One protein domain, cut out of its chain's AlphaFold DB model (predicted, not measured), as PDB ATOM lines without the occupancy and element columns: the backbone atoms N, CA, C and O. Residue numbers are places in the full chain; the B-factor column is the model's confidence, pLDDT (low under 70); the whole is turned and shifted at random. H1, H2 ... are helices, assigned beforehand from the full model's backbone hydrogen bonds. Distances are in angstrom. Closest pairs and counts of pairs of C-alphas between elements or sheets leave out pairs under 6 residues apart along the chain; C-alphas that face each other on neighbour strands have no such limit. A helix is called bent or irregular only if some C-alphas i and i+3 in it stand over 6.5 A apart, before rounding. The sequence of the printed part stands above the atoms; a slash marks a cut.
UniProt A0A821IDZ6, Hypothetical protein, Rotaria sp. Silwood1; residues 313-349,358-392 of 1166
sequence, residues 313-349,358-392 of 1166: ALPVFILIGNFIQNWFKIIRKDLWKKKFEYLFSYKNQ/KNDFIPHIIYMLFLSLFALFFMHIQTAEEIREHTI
ATOM      1  N   ALA A 313      -0.750 -20.245  23.525       80.06
ATOM      2  CA  ALA A 313      -1.033 -19.590  22.245       80.06
ATOM      3  C   ALA A 313       0.227 -19.283  21.404       80.06
ATOM      4  O   ALA A 313       0.131 -19.072  20.188       80.06
ATOM      5  N   LEU A 314       1.417 -19.280  22.018       85.62
ATOM      6  CA  LEU A 314       2.689 -18.904  21.390       85.62
ATOM      7  C   LEU A 314       2.988 -19.627  20.059       85.62
ATOM      8  O   LEU A 314       3.438 -18.946  19.136       85.62
ATOM      9  N   PRO A 315       2.713 -20.937  19.864       88.19
ATOM     10  CA  PRO A 315       2.939 -21.600  18.579       88.19
ATOM     11  C   PRO A 315       2.149 -20.970  17.423       88.19
ATOM     12  O   PRO A 315       2.661 -20.873  16.307       88.19
ATOM     13  N   VAL A 316       0.928 -20.486  17.679       83.75
ATOM     14  CA  VAL A 316       0.089 -19.820  16.669       83.75
ATOM     15  C   VAL A 316       0.656 -18.440  16.334       83.75
ATOM     16  O   VAL A 316       0.812 -18.111  15.155       83.75
ATOM     17  N   PHE A 317       1.061 -17.664  17.345       86.31
ATOM     18  CA  PHE A 317       1.739 -16.380  17.136       86.31
ATOM     19  C   PHE A 317       3.083 -16.539  16.404       86.31
ATOM     20  O   PHE A 317       3.381 -15.755  15.503       86.31
ATOM     21  N   ILE A 318       3.859 -17.588  16.699       89.75
ATOM     22  CA  ILE A 318       5.098 -17.931  15.980       89.75
ATOM     23  C   ILE A 318       4.810 -18.303  14.518       89.75
ATOM     24  O   ILE A 318       5.548 -17.879  13.628       89.75
ATOM     25  N   LEU A 319       3.748 -19.063  14.230       86.94
ATOM     26  CA  LEU A 319       3.362 -19.402  12.852       86.94
ATOM     27  C   LEU A 319       2.933 -18.160  12.053       86.94
ATOM     28  O   LEU A 319       3.402 -17.973  10.926       86.94
ATOM     29  N   ILE A 320       2.113 -17.284  12.643       86.75
ATOM     30  CA  ILE A 320       1.704 -16.001  12.047       86.75
ATOM     31  C   ILE A 320       2.932 -15.105  11.820       86.75
ATOM     32  O   ILE A 320       3.158 -14.632  10.705       86.75
ATOM     33  N   GLY A 321       3.780 -14.939  12.839       87.31
ATOM     34  CA  GLY A 321       5.011 -14.153  12.767       87.31
ATOM     35  C   GLY A 321       5.972 -14.659  11.689       87.31
ATOM     36  O   GLY A 321       6.466 -13.870  10.887       87.31
ATOM     37  N   ASN A 322       6.175 -15.976  11.587       86.94
ATOM     38  CA  ASN A 322       6.994 -16.587  10.537       86.94
ATOM     39  C   ASN A 322       6.393 -16.408   9.135       86.94
ATOM     40  O   ASN A 322       7.134 -16.145   8.184       86.94
ATOM     41  N   PHE A 323       5.071 -16.520   8.975       84.12
ATOM     42  CA  PHE A 323       4.401 -16.264   7.696       84.12
ATOM     43  C   PHE A 323       4.592 -14.807   7.249       84.12
ATOM     44  O   PHE A 323       5.059 -14.557   6.134       84.12
ATOM     45  N   ILE A 324       4.336 -13.855   8.150       83.44
ATOM     46  CA  ILE A 324       4.506 -12.415   7.917       83.44
ATOM     47  C   ILE A 324       5.978 -12.076   7.629       83.44
ATOM     48  O   ILE A 324       6.276 -11.405   6.639       83.44
ATOM     49  N   GLN A 325       6.923 -12.593   8.419       84.62
ATOM     50  CA  GLN A 325       8.358 -12.360   8.224       84.62
ATOM     51  C   GLN A 325       8.855 -12.929   6.884       84.62
ATOM     52  O   GLN A 325       9.639 -12.277   6.190       84.62
ATOM     53  N   ASN A 326       8.390 -14.114   6.476       81.31
ATOM     54  CA  ASN A 326       8.740 -14.698   5.178       81.31
ATOM     55  C   ASN A 326       8.130 -13.916   4.006       81.31
ATOM     56  O   ASN A 326       8.816 -13.687   3.007       81.31
ATOM     57  N   TRP A 327       6.898 -13.422   4.138       78.06
ATOM     58  CA  TRP A 327       6.298 -12.514   3.159       78.06
ATOM     59  C   TRP A 327       7.101 -11.207   3.024       78.06
ATOM     60  O   TRP A 327       7.481 -10.830   1.911       78.06
ATOM     61  N   PHE A 328       7.486 -10.578   4.143       77.56
ATOM     62  CA  PHE A 328       8.373  -9.410   4.137       77.56
ATOM     63  C   PHE A 328       9.737  -9.718   3.503       77.56
ATOM     64  O   PHE A 328      10.201  -8.938   2.673       77.56
ATOM     65  N   LYS A 329      10.372 -10.862   3.801       78.06
ATOM     66  CA  LYS A 329      11.631 -11.296   3.157       78.06
ATOM     67  C   LYS A 329      11.498 -11.398   1.628       78.06
ATOM     68  O   LYS A 329      12.388 -10.941   0.909       78.06
ATOM     69  N   ILE A 330      10.382 -11.933   1.123       73.00
ATOM     70  CA  ILE A 330      10.088 -12.096  -0.317       73.00
ATOM     71  C   ILE A 330       9.871 -10.747  -1.038       73.00
ATOM     72  O   ILE A 330      10.073 -10.654  -2.256       73.00
ATOM     73  N   ILE A 331       9.453  -9.702  -0.316       71.50
ATOM     74  CA  ILE A 331       9.057  -8.403  -0.886       71.50
ATOM     75  C   ILE A 331      10.028  -7.255  -0.546       71.50
ATOM     76  O   ILE A 331      10.084  -6.286  -1.300       71.50
ATOM     77  N   ARG A 332      10.883  -7.376   0.482       70.50
ATOM     78  CA  ARG A 332      11.852  -6.344   0.920       70.50
ATOM     79  C   ARG A 332      12.672  -5.747  -0.230       70.50
ATOM     80  O   ARG A 332      12.800  -4.529  -0.307       70.50
ATOM     81  N   LYS A 333      13.187  -6.586  -1.141       64.75
ATOM     82  CA  LYS A 333      13.987  -6.150  -2.307       64.75
ATOM     83  C   LYS A 333      13.185  -5.382  -3.366       64.75
ATOM     84  O   LYS A 333      13.787  -4.649  -4.146       64.75
ATOM     85  N   ASP A 334      11.865  -5.546  -3.396       64.50
ATOM     86  CA  ASP A 334      10.990  -4.879  -4.358       64.50
ATOM     87  C   ASP A 334      10.391  -3.589  -3.751       64.50
ATOM     88  O   ASP A 334      10.388  -2.555  -4.419       64.50
ATOM     89  N   LEU A 335      10.000  -3.606  -2.463       65.06
ATOM     90  CA  LEU A 335       9.584  -2.414  -1.698       65.06
ATOM     91  C   LEU A 335      10.686  -1.347  -1.653       65.06
ATOM     92  O   LEU A 335      10.429  -0.192  -1.978       65.06
ATOM     93  N   TRP A 336      11.930  -1.724  -1.325       66.25
ATOM     94  CA  TRP A 336      13.057  -0.777  -1.290       66.25
ATOM     95  C   TRP A 336      13.316  -0.081  -2.636       66.25
ATOM     96  O   TRP A 336      13.834   1.029  -2.653       66.25
ATOM     97  N   LYS A 337      12.942  -0.701  -3.766       61.41
ATOM     98  CA  LYS A 337      13.144  -0.133  -5.109       61.41
ATOM     99  C   LYS A 337      11.966   0.686  -5.643       61.41
ATOM    100  O   LYS A 337      12.145   1.378  -6.639       61.41
ATOM    101  N   LYS A 338      10.772   0.578  -5.048       60.44
ATOM    102  CA  LYS A 338       9.527   1.196  -5.558       60.44
ATOM    103  C   LYS A 338       8.692   1.916  -4.485       60.44
ATOM    104  O   LYS A 338       7.590   2.364  -4.779       60.44
ATOM    105  N   LYS A 339       9.195   2.046  -3.249       65.38
ATOM    106  CA  LYS A 339       8.505   2.694  -2.114       65.38
ATOM    107  C   LYS A 339       7.051   2.179  -1.976       65.38
ATOM    108  O   LYS A 339       6.784   1.000  -2.223       65.38
ATOM    109  N   PHE A 340       6.112   3.039  -1.577       61.09
ATOM    110  CA  PHE A 340       4.695   2.696  -1.396       61.09
ATOM    111  C   PHE A 340       3.974   2.288  -2.696       61.09
ATOM    112  O   PHE A 340       3.006   1.532  -2.634       61.09
ATOM    113  N   GLU A 341       4.461   2.695  -3.874       60.34
ATOM    114  CA  GLU A 341       3.845   2.371  -5.173       60.34
ATOM    115  C   GLU A 341       3.771   0.861  -5.448       60.34
ATOM    116  O   GLU A 341       2.879   0.379  -6.154       60.34
ATOM    117  N   TYR A 342       4.696   0.084  -4.872       64.62
ATOM    118  CA  TYR A 342       4.699  -1.370  -5.020       64.62
ATOM    119  C   TYR A 342       3.428  -2.022  -4.467       64.62
ATOM    120  O   TYR A 342       2.917  -2.956  -5.089       64.62
ATOM    121  N   LEU A 343       2.912  -1.518  -3.338       64.38
ATOM    122  CA  LEU A 343       1.756  -2.085  -2.635       64.38
ATOM    123  C   LEU A 343       0.502  -2.077  -3.512       64.38
ATOM    124  O   LEU A 343      -0.288  -3.013  -3.463       64.38
ATOM    125  N   PHE A 344       0.350  -1.061  -4.361       65.62
ATOM    126  CA  PHE A 344      -0.807  -0.927  -5.239       65.62
ATOM    127  C   PHE A 344      -0.562  -1.482  -6.651       65.62
ATOM    128  O   PHE A 344      -1.518  -1.689  -7.394       65.62
ATOM    129  N   SER A 345       0.684  -1.751  -7.057       60.84
ATOM    130  CA  SER A 345       1.044  -2.085  -8.447       60.84
ATOM    131  C   SER A 345       0.345  -3.337  -9.025       60.84
ATOM    132  O   SER A 345       0.112  -4.324  -8.326       60.84
ATOM    133  N   TYR A 346       0.065  -3.320 -10.338       53.78
ATOM    134  CA  TYR A 346      -0.410  -4.477 -11.122       53.78
ATOM    135  C   TYR A 346       0.702  -5.194 -11.910       53.78
ATOM    136  O   TYR A 346       0.440  -6.241 -12.498       53.78
ATOM    137  N   LYS A 347       1.937  -4.663 -11.966       51.03
ATOM    138  CA  LYS A 347       3.012  -5.265 -12.779       51.03
ATOM    139  C   LYS A 347       3.544  -6.558 -12.144       51.03
ATOM    140  O   LYS A 347       4.506  -6.532 -11.377       51.03
ATOM    141  N   ASN A 348       2.940  -7.684 -12.527       50.97
ATOM    142  CA  ASN A 348       3.430  -9.035 -12.253       50.97
ATOM    143  C   ASN A 348       4.866  -9.201 -12.781       50.97
ATOM    144  O   ASN A 348       5.081  -9.346 -13.980       50.97
ATOM    145  N   GLN A 349       5.852  -9.217 -11.880       47.81
ATOM    146  CA  GLN A 349       7.197  -9.712 -12.181       47.81
ATOM    147  C   GLN A 349       7.315 -11.147 -11.666       47.81
ATOM    148  O   GLN A 349       7.468 -11.391 -10.468       47.81
ATOM    149  N   LYS A 358       1.652 -12.034  -5.208       64.19
ATOM    150  CA  LYS A 358       2.195 -11.161  -4.144       64.19
ATOM    151  C   LYS A 358       1.239 -10.060  -3.656       64.19
ATOM    152  O   LYS A 358       1.088  -9.880  -2.449       64.19
ATOM    153  N   ASN A 359       0.620  -9.332  -4.588       64.06
ATOM    154  CA  ASN A 359      -0.095  -8.081  -4.304       64.06
ATOM    155  C   ASN A 359      -1.586  -8.282  -3.972       64.06
ATOM    156  O   ASN A 359      -2.263  -7.351  -3.541       64.06
ATOM    157  N   ASP A 360      -2.103  -9.500  -4.138       69.94
ATOM    158  CA  ASP A 360      -3.494  -9.841  -3.822       69.94
ATOM    159  C   ASP A 360      -3.650 -10.369  -2.381       69.94
ATOM    160  O   ASP A 360      -4.760 -10.390  -1.850       69.94
ATOM    161  N   PHE A 361      -2.540 -10.738  -1.729       76.88
ATOM    162  CA  PHE A 361      -2.501 -11.222  -0.342       76.88
ATOM    163  C   PHE A 361      -2.197 -10.130   0.706       76.88
ATOM    164  O   PHE A 361      -2.337 -10.376   1.900       76.88
ATOM    165  N   ILE A 362      -1.833  -8.913   0.276       80.56
ATOM    166  CA  ILE A 362      -1.571  -7.753   1.154       80.56
ATOM    167  C   ILE A 362      -2.686  -7.500   2.192       80.56
ATOM    168  O   ILE A 362      -2.363  -7.449   3.379       80.56
ATOM    169  N   PRO A 363      -3.980  -7.367   1.824       85.44
ATOM    170  CA  PRO A 363      -5.007  -7.008   2.800       85.44
ATOM    171  C   PRO A 363      -5.282  -8.149   3.787       85.44
ATOM    172  O   PRO A 363      -5.551  -7.883   4.951       85.44
ATOM    173  N   HIS A 364      -5.117  -9.408   3.363       86.50
ATOM    174  CA  HIS A 364      -5.199 -10.583   4.243       86.50
ATOM    175  C   HIS A 364      -4.104 -10.579   5.312       86.50
ATOM    176  O   HIS A 364      -4.352 -10.965   6.449       86.50
ATOM    177  N   ILE A 365      -2.906 -10.101   4.970       85.75
ATOM    178  CA  ILE A 365      -1.776  -9.988   5.901       85.75
ATOM    179  C   ILE A 365      -1.956  -8.811   6.862       85.75
ATOM    180  O   ILE A 365      -1.679  -8.964   8.047       85.75
ATOM    181  N   ILE A 366      -2.478  -7.675   6.392       87.06
ATOM    182  CA  ILE A 366      -2.831  -6.539   7.261       87.06
ATOM    183  C   ILE A 366      -3.941  -6.945   8.244       87.06
ATOM    184  O   ILE A 366      -3.824  -6.680   9.436       87.06
ATOM    185  N   TYR A 367      -4.973  -7.644   7.766       88.88
ATOM    186  CA  TYR A 367      -6.075  -8.164   8.582       88.88
ATOM    187  C   TYR A 367      -5.595  -9.194   9.620       88.88
ATOM    188  O   TYR A 367      -5.943  -9.099  10.794       88.88
ATOM    189  N   MET A 368      -4.734 -10.136   9.217       88.38
ATOM    190  CA  MET A 368      -4.119 -11.123  10.116       88.38
ATOM    191  C   MET A 368      -3.225 -10.462  11.172       88.38
ATOM    192  O   MET A 368      -3.312 -10.818  12.345       88.38
ATOM    193  N   LEU A 369      -2.404  -9.480  10.780       88.75
ATOM    194  CA  LEU A 369      -1.572  -8.712  11.707       88.75
ATOM    195  C   LEU A 369      -2.445  -7.957  12.716       88.75
ATOM    196  O   LEU A 369      -2.237  -8.112  13.915       88.75
ATOM    197  N   PHE A 370      -3.453  -7.214  12.245       90.25
ATOM    198  CA  PHE A 370      -4.393  -6.481  13.095       90.25
ATOM    199  C   PHE A 370      -5.086  -7.396  14.111       90.25
ATOM    200  O   PHE A 370      -5.031  -7.116  15.305       90.25
ATOM    201  N   LEU A 371      -5.663  -8.521  13.670       88.12
ATOM    202  CA  LEU A 371      -6.308  -9.473  14.580       88.12
ATOM    203  C   LEU A 371      -5.322 -10.111  15.564       88.12
ATOM    204  O   LEU A 371      -5.674 -10.284  16.724       88.12
ATOM    205  N   SER A 372      -4.092 -10.428  15.144       86.81
ATOM    206  CA  SER A 372      -3.086 -10.991  16.057       86.81
ATOM    207  C   SER A 372      -2.625  -9.988  17.122       86.81
ATOM    208  O   SER A 372      -2.480 -10.365  18.279       86.81
ATOM    209  N   LEU A 373      -2.472  -8.706  16.770       88.50
ATOM    210  CA  LEU A 373      -2.158  -7.641  17.726       88.50
ATOM    211  C   LEU A 373      -3.351  -7.354  18.647       88.50
ATOM    212  O   LEU A 373      -3.165  -7.175  19.846       88.50
ATOM    213  N   PHE A 374      -4.578  -7.358  18.119       86.81
ATOM    214  CA  PHE A 374      -5.784  -7.186  18.927       86.81
ATOM    215  C   PHE A 374      -5.957  -8.337  19.929       86.81
ATOM    216  O   PHE A 374      -6.168  -8.087  21.111       86.81
ATOM    217  N   ALA A 375      -5.781  -9.588  19.491       83.88
ATOM    218  CA  ALA A 375      -5.813 -10.753  20.372       83.88
ATOM    219  C   ALA A 375      -4.718 -10.700  21.452       83.88
ATOM    220  O   ALA A 375      -4.982 -11.018  22.604       83.88
ATOM    221  N   LEU A 376      -3.511 -10.247  21.097       84.50
ATOM    222  CA  LEU A 376      -2.391 -10.119  22.030       84.50
ATOM    223  C   LEU A 376      -2.612  -9.027  23.093       84.50
ATOM    224  O   LEU A 376      -2.189  -9.203  24.232       84.50
ATOM    225  N   PHE A 377      -3.240  -7.900  22.735       86.25
ATOM    226  CA  PHE A 377      -3.317  -6.711  23.597       86.25
ATOM    227  C   PHE A 377      -4.692  -6.418  24.216       86.25
ATOM    228  O   PHE A 377      -4.739  -5.657  25.179       86.25
ATOM    229  N   PHE A 378      -5.791  -6.973  23.693       80.75
ATOM    230  CA  PHE A 378      -7.166  -6.627  24.101       80.75
ATOM    231  C   PHE A 378      -8.064  -7.826  24.444       80.75
ATOM    232  O   PHE A 378      -9.172  -7.609  24.932       80.75
ATOM    233  N   MET A 379      -7.638  -9.065  24.172       77.00
ATOM    234  CA  MET A 379      -8.447 -10.267  24.412       77.00
ATOM    235  C   MET A 379      -7.886 -11.120  25.554       77.00
ATOM    236  O   MET A 379      -6.673 -11.217  25.737       77.00
ATOM    237  N   HIS A 380      -8.781 -11.791  26.276       71.94
ATOM    238  CA  HIS A 380      -8.414 -12.914  27.133       71.94
ATOM    239  C   HIS A 380      -7.957 -14.089  26.252       71.94
ATOM    240  O   HIS A 380      -8.584 -14.404  25.241       71.94
ATOM    241  N   ILE A 381      -6.850 -14.730  26.628       64.56
ATOM    242  CA  ILE A 381      -6.252 -15.871  25.907       64.56
ATOM    243  C   ILE A 381      -6.477 -17.163  26.717       64.56
ATOM    244  O   ILE A 381      -5.609 -18.028  26.784       64.56
ATOM    245  N   GLN A 382      -7.616 -17.260  27.409       57.78
ATOM    246  CA  GLN A 382      -7.916 -18.321  28.370       57.78
ATOM    247  C   GLN A 382      -9.179 -19.101  27.990       57.78
ATOM    248  O   GLN A 382     -10.092 -18.573  27.365       57.78
ATOM    249  N   THR A 383      -9.223 -20.359  28.423       49.25
ATOM    250  CA  THR A 383     -10.404 -21.241  28.404       49.25
ATOM    251  C   THR A 383     -10.576 -21.893  29.784       49.25
ATOM    252  O   THR A 383     -10.777 -23.098  29.882       49.25
ATOM    253  N   ALA A 384     -10.330 -21.118  30.848       37.72
ATOM    254  CA  ALA A 384     -10.214 -21.594  32.231       37.72
ATOM    255  C   ALA A 384     -10.437 -20.440  33.233       37.72
ATOM    256  O   ALA A 384      -9.555 -20.116  34.029       37.72
ATOM    257  N   GLU A 385     -11.584 -19.761  33.130       44.09
ATOM    258  CA  GLU A 385     -11.941 -18.622  33.997       44.09
ATOM    259  C   GLU A 385     -12.311 -19.094  35.426       44.09
ATOM    260  O   GLU A 385     -11.915 -18.462  36.403       44.09
ATOM    261  N   GLU A 386     -12.951 -20.269  35.540       43.88
ATOM    262  CA  GLU A 386     -13.428 -20.939  36.774       43.88
ATOM    263  C   GLU A 386     -12.373 -21.041  37.890       43.88
ATOM    264  O   GLU A 386     -12.665 -20.825  39.065       43.88
ATOM    265  N   ILE A 387     -11.108 -21.299  37.534       42.03
ATOM    266  CA  ILE A 387     -10.007 -21.408  38.507       42.03
ATOM    267  C   ILE A 387      -9.832 -20.093  39.290       42.03
ATOM    268  O   ILE A 387      -9.364 -20.101  40.425       42.03
ATOM    269  N   ARG A 388     -10.192 -18.943  38.704       39.84
ATOM    270  CA  ARG A 388      -9.883 -17.628  39.271       39.84
ATOM    271  C   ARG A 388     -10.860 -17.199  40.363       39.84
ATOM    272  O   ARG A 388     -10.402 -16.686  41.383       39.84
ATOM    273  N   GLU A 389     -12.156 -17.455  40.192       46.22
ATOM    274  CA  GLU A 389     -13.169 -17.210  41.235       46.22
ATOM    275  C   GLU A 389     -12.979 -18.129  42.452       46.22
ATOM    276  O   GLU A 389     -13.470 -17.841  43.541       46.22
ATOM    277  N   HIS A 390     -12.200 -19.203  42.298       51.22
ATOM    278  CA  HIS A 390     -11.845 -20.141  43.360       51.22
ATOM    279  C   HIS A 390     -10.364 -20.026  43.790       51.22
ATOM    280  O   HIS A 390      -9.779 -20.996  44.268       51.22
ATOM    281  N   THR A 391      -9.744 -18.837  43.692       55.88
ATOM    282  CA  THR A 391      -8.398 -18.583  44.264       55.88
ATOM    283  C   THR A 391      -8.418 -17.649  45.476       55.88
ATOM    284  O   THR A 391      -8.358 -16.428  45.346       55.88
ATOM    285  N   ILE A 392      -8.426 -18.245  46.671       64.75
ATOM    286  CA  ILE A 392      -8.230 -17.546  47.951       64.75
ATOM    287  C   ILE A 392      -6.736 -17.184  48.100       64.75
ATOM    288  O   ILE A 392      -5.891 -18.030  47.795       64.75
TER     289      ILE A 392
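Overview. This is residues 313 to 349 and 358 to 392 of the 1166 residues of the protein "Hypothetical protein" of Rotaria sp. Silwood1 (UniProt A0A821IDZ6). Two long helices, H1 and H3, are loosely paired, running opposite ways, with the small helix H2 near the far end of the kinked H1 and a thin tail that holds H4 sticking out beyond the end of H3 at residues 383 to 392. This tail adds to the length of the whole: the C-alphas span 62 by 18 by 16 A, while the body without the stretches that stand free spans 44 by 17 by 13 A. The printed part has 72 residues with four named helices, in the order H1, H2, H3, H4, and no named strand, and its class is all helix. It is extended, with a radius of gyration of the C-alphas of 18.1 A.

Along the chain. H1, the longest helix, takes residues 313 to 338 and measures 36.3 A from its first C-alpha at (-1.033, -19.590, 22.245) to its last at (9.527, 1.196, -5.558). It has a kink of 50 degrees near residue 331 and is irregular, with C-alphas 330 and 333 7.4 A apart. H3, residues 362 to 378, is 23.6 A long and begins with C-alpha 362 at (-1.571, -7.753, 1.154). H2, residues 341 to 344, is 5.7 A long. H4, residues 386 to 389, is 5.8 A long and ends with C-alpha 389 at (-13.169, -17.210, 41.235).

Arrangement. H1 touches H3 with its residues 317 to 324 alone, and H3 touches H1 with residues 365 to 372 alone. Their closest C-alphas are those of Ile 324 and Ile 365, 7.0 A apart. The two helices run opposite ways at a steep tilt of 40 degrees. H1 and H2 only just touch, with 3 pairs of C-alphas within 8 A, and touch only at the corner by their tight link; H1 does so with residues 334 to 335 alone, and the closest C-alphas are those of Leu 335 and Tyr 342, 6.0 A apart. H2 and H3 are close but not clearly touching, the closest C-alphas being those of Leu 343 and Ile 362 at 7.6 A. H4 is apart from H1, H2 and H3. In H3 every O i to N i+4 pair is within hydrogen-bond range, in H1 19 of 22 are, and H2 and H4 are too short for such a pair.

Size, cuts and confidence. The two C-alphas farthest apart are those of Lys 347 and Ile 392, at 63.0 A. Residues 336 to 341, of which 336 to 338 belong to H1, stand free, as do residues 383 to 392. Residues 350 to 357 are not printed, and C-alphas 349 and 358 are 9.6 A apart across this cut, which falls in the link from H2 to H3. Of the links that are printed whole, H1 to H2 is tight and H3 to H4 is short. The mean pLDDT of the printed part is 71.7, and residues 333 to 349, 358 to 360 and 381 to 392 are under 70.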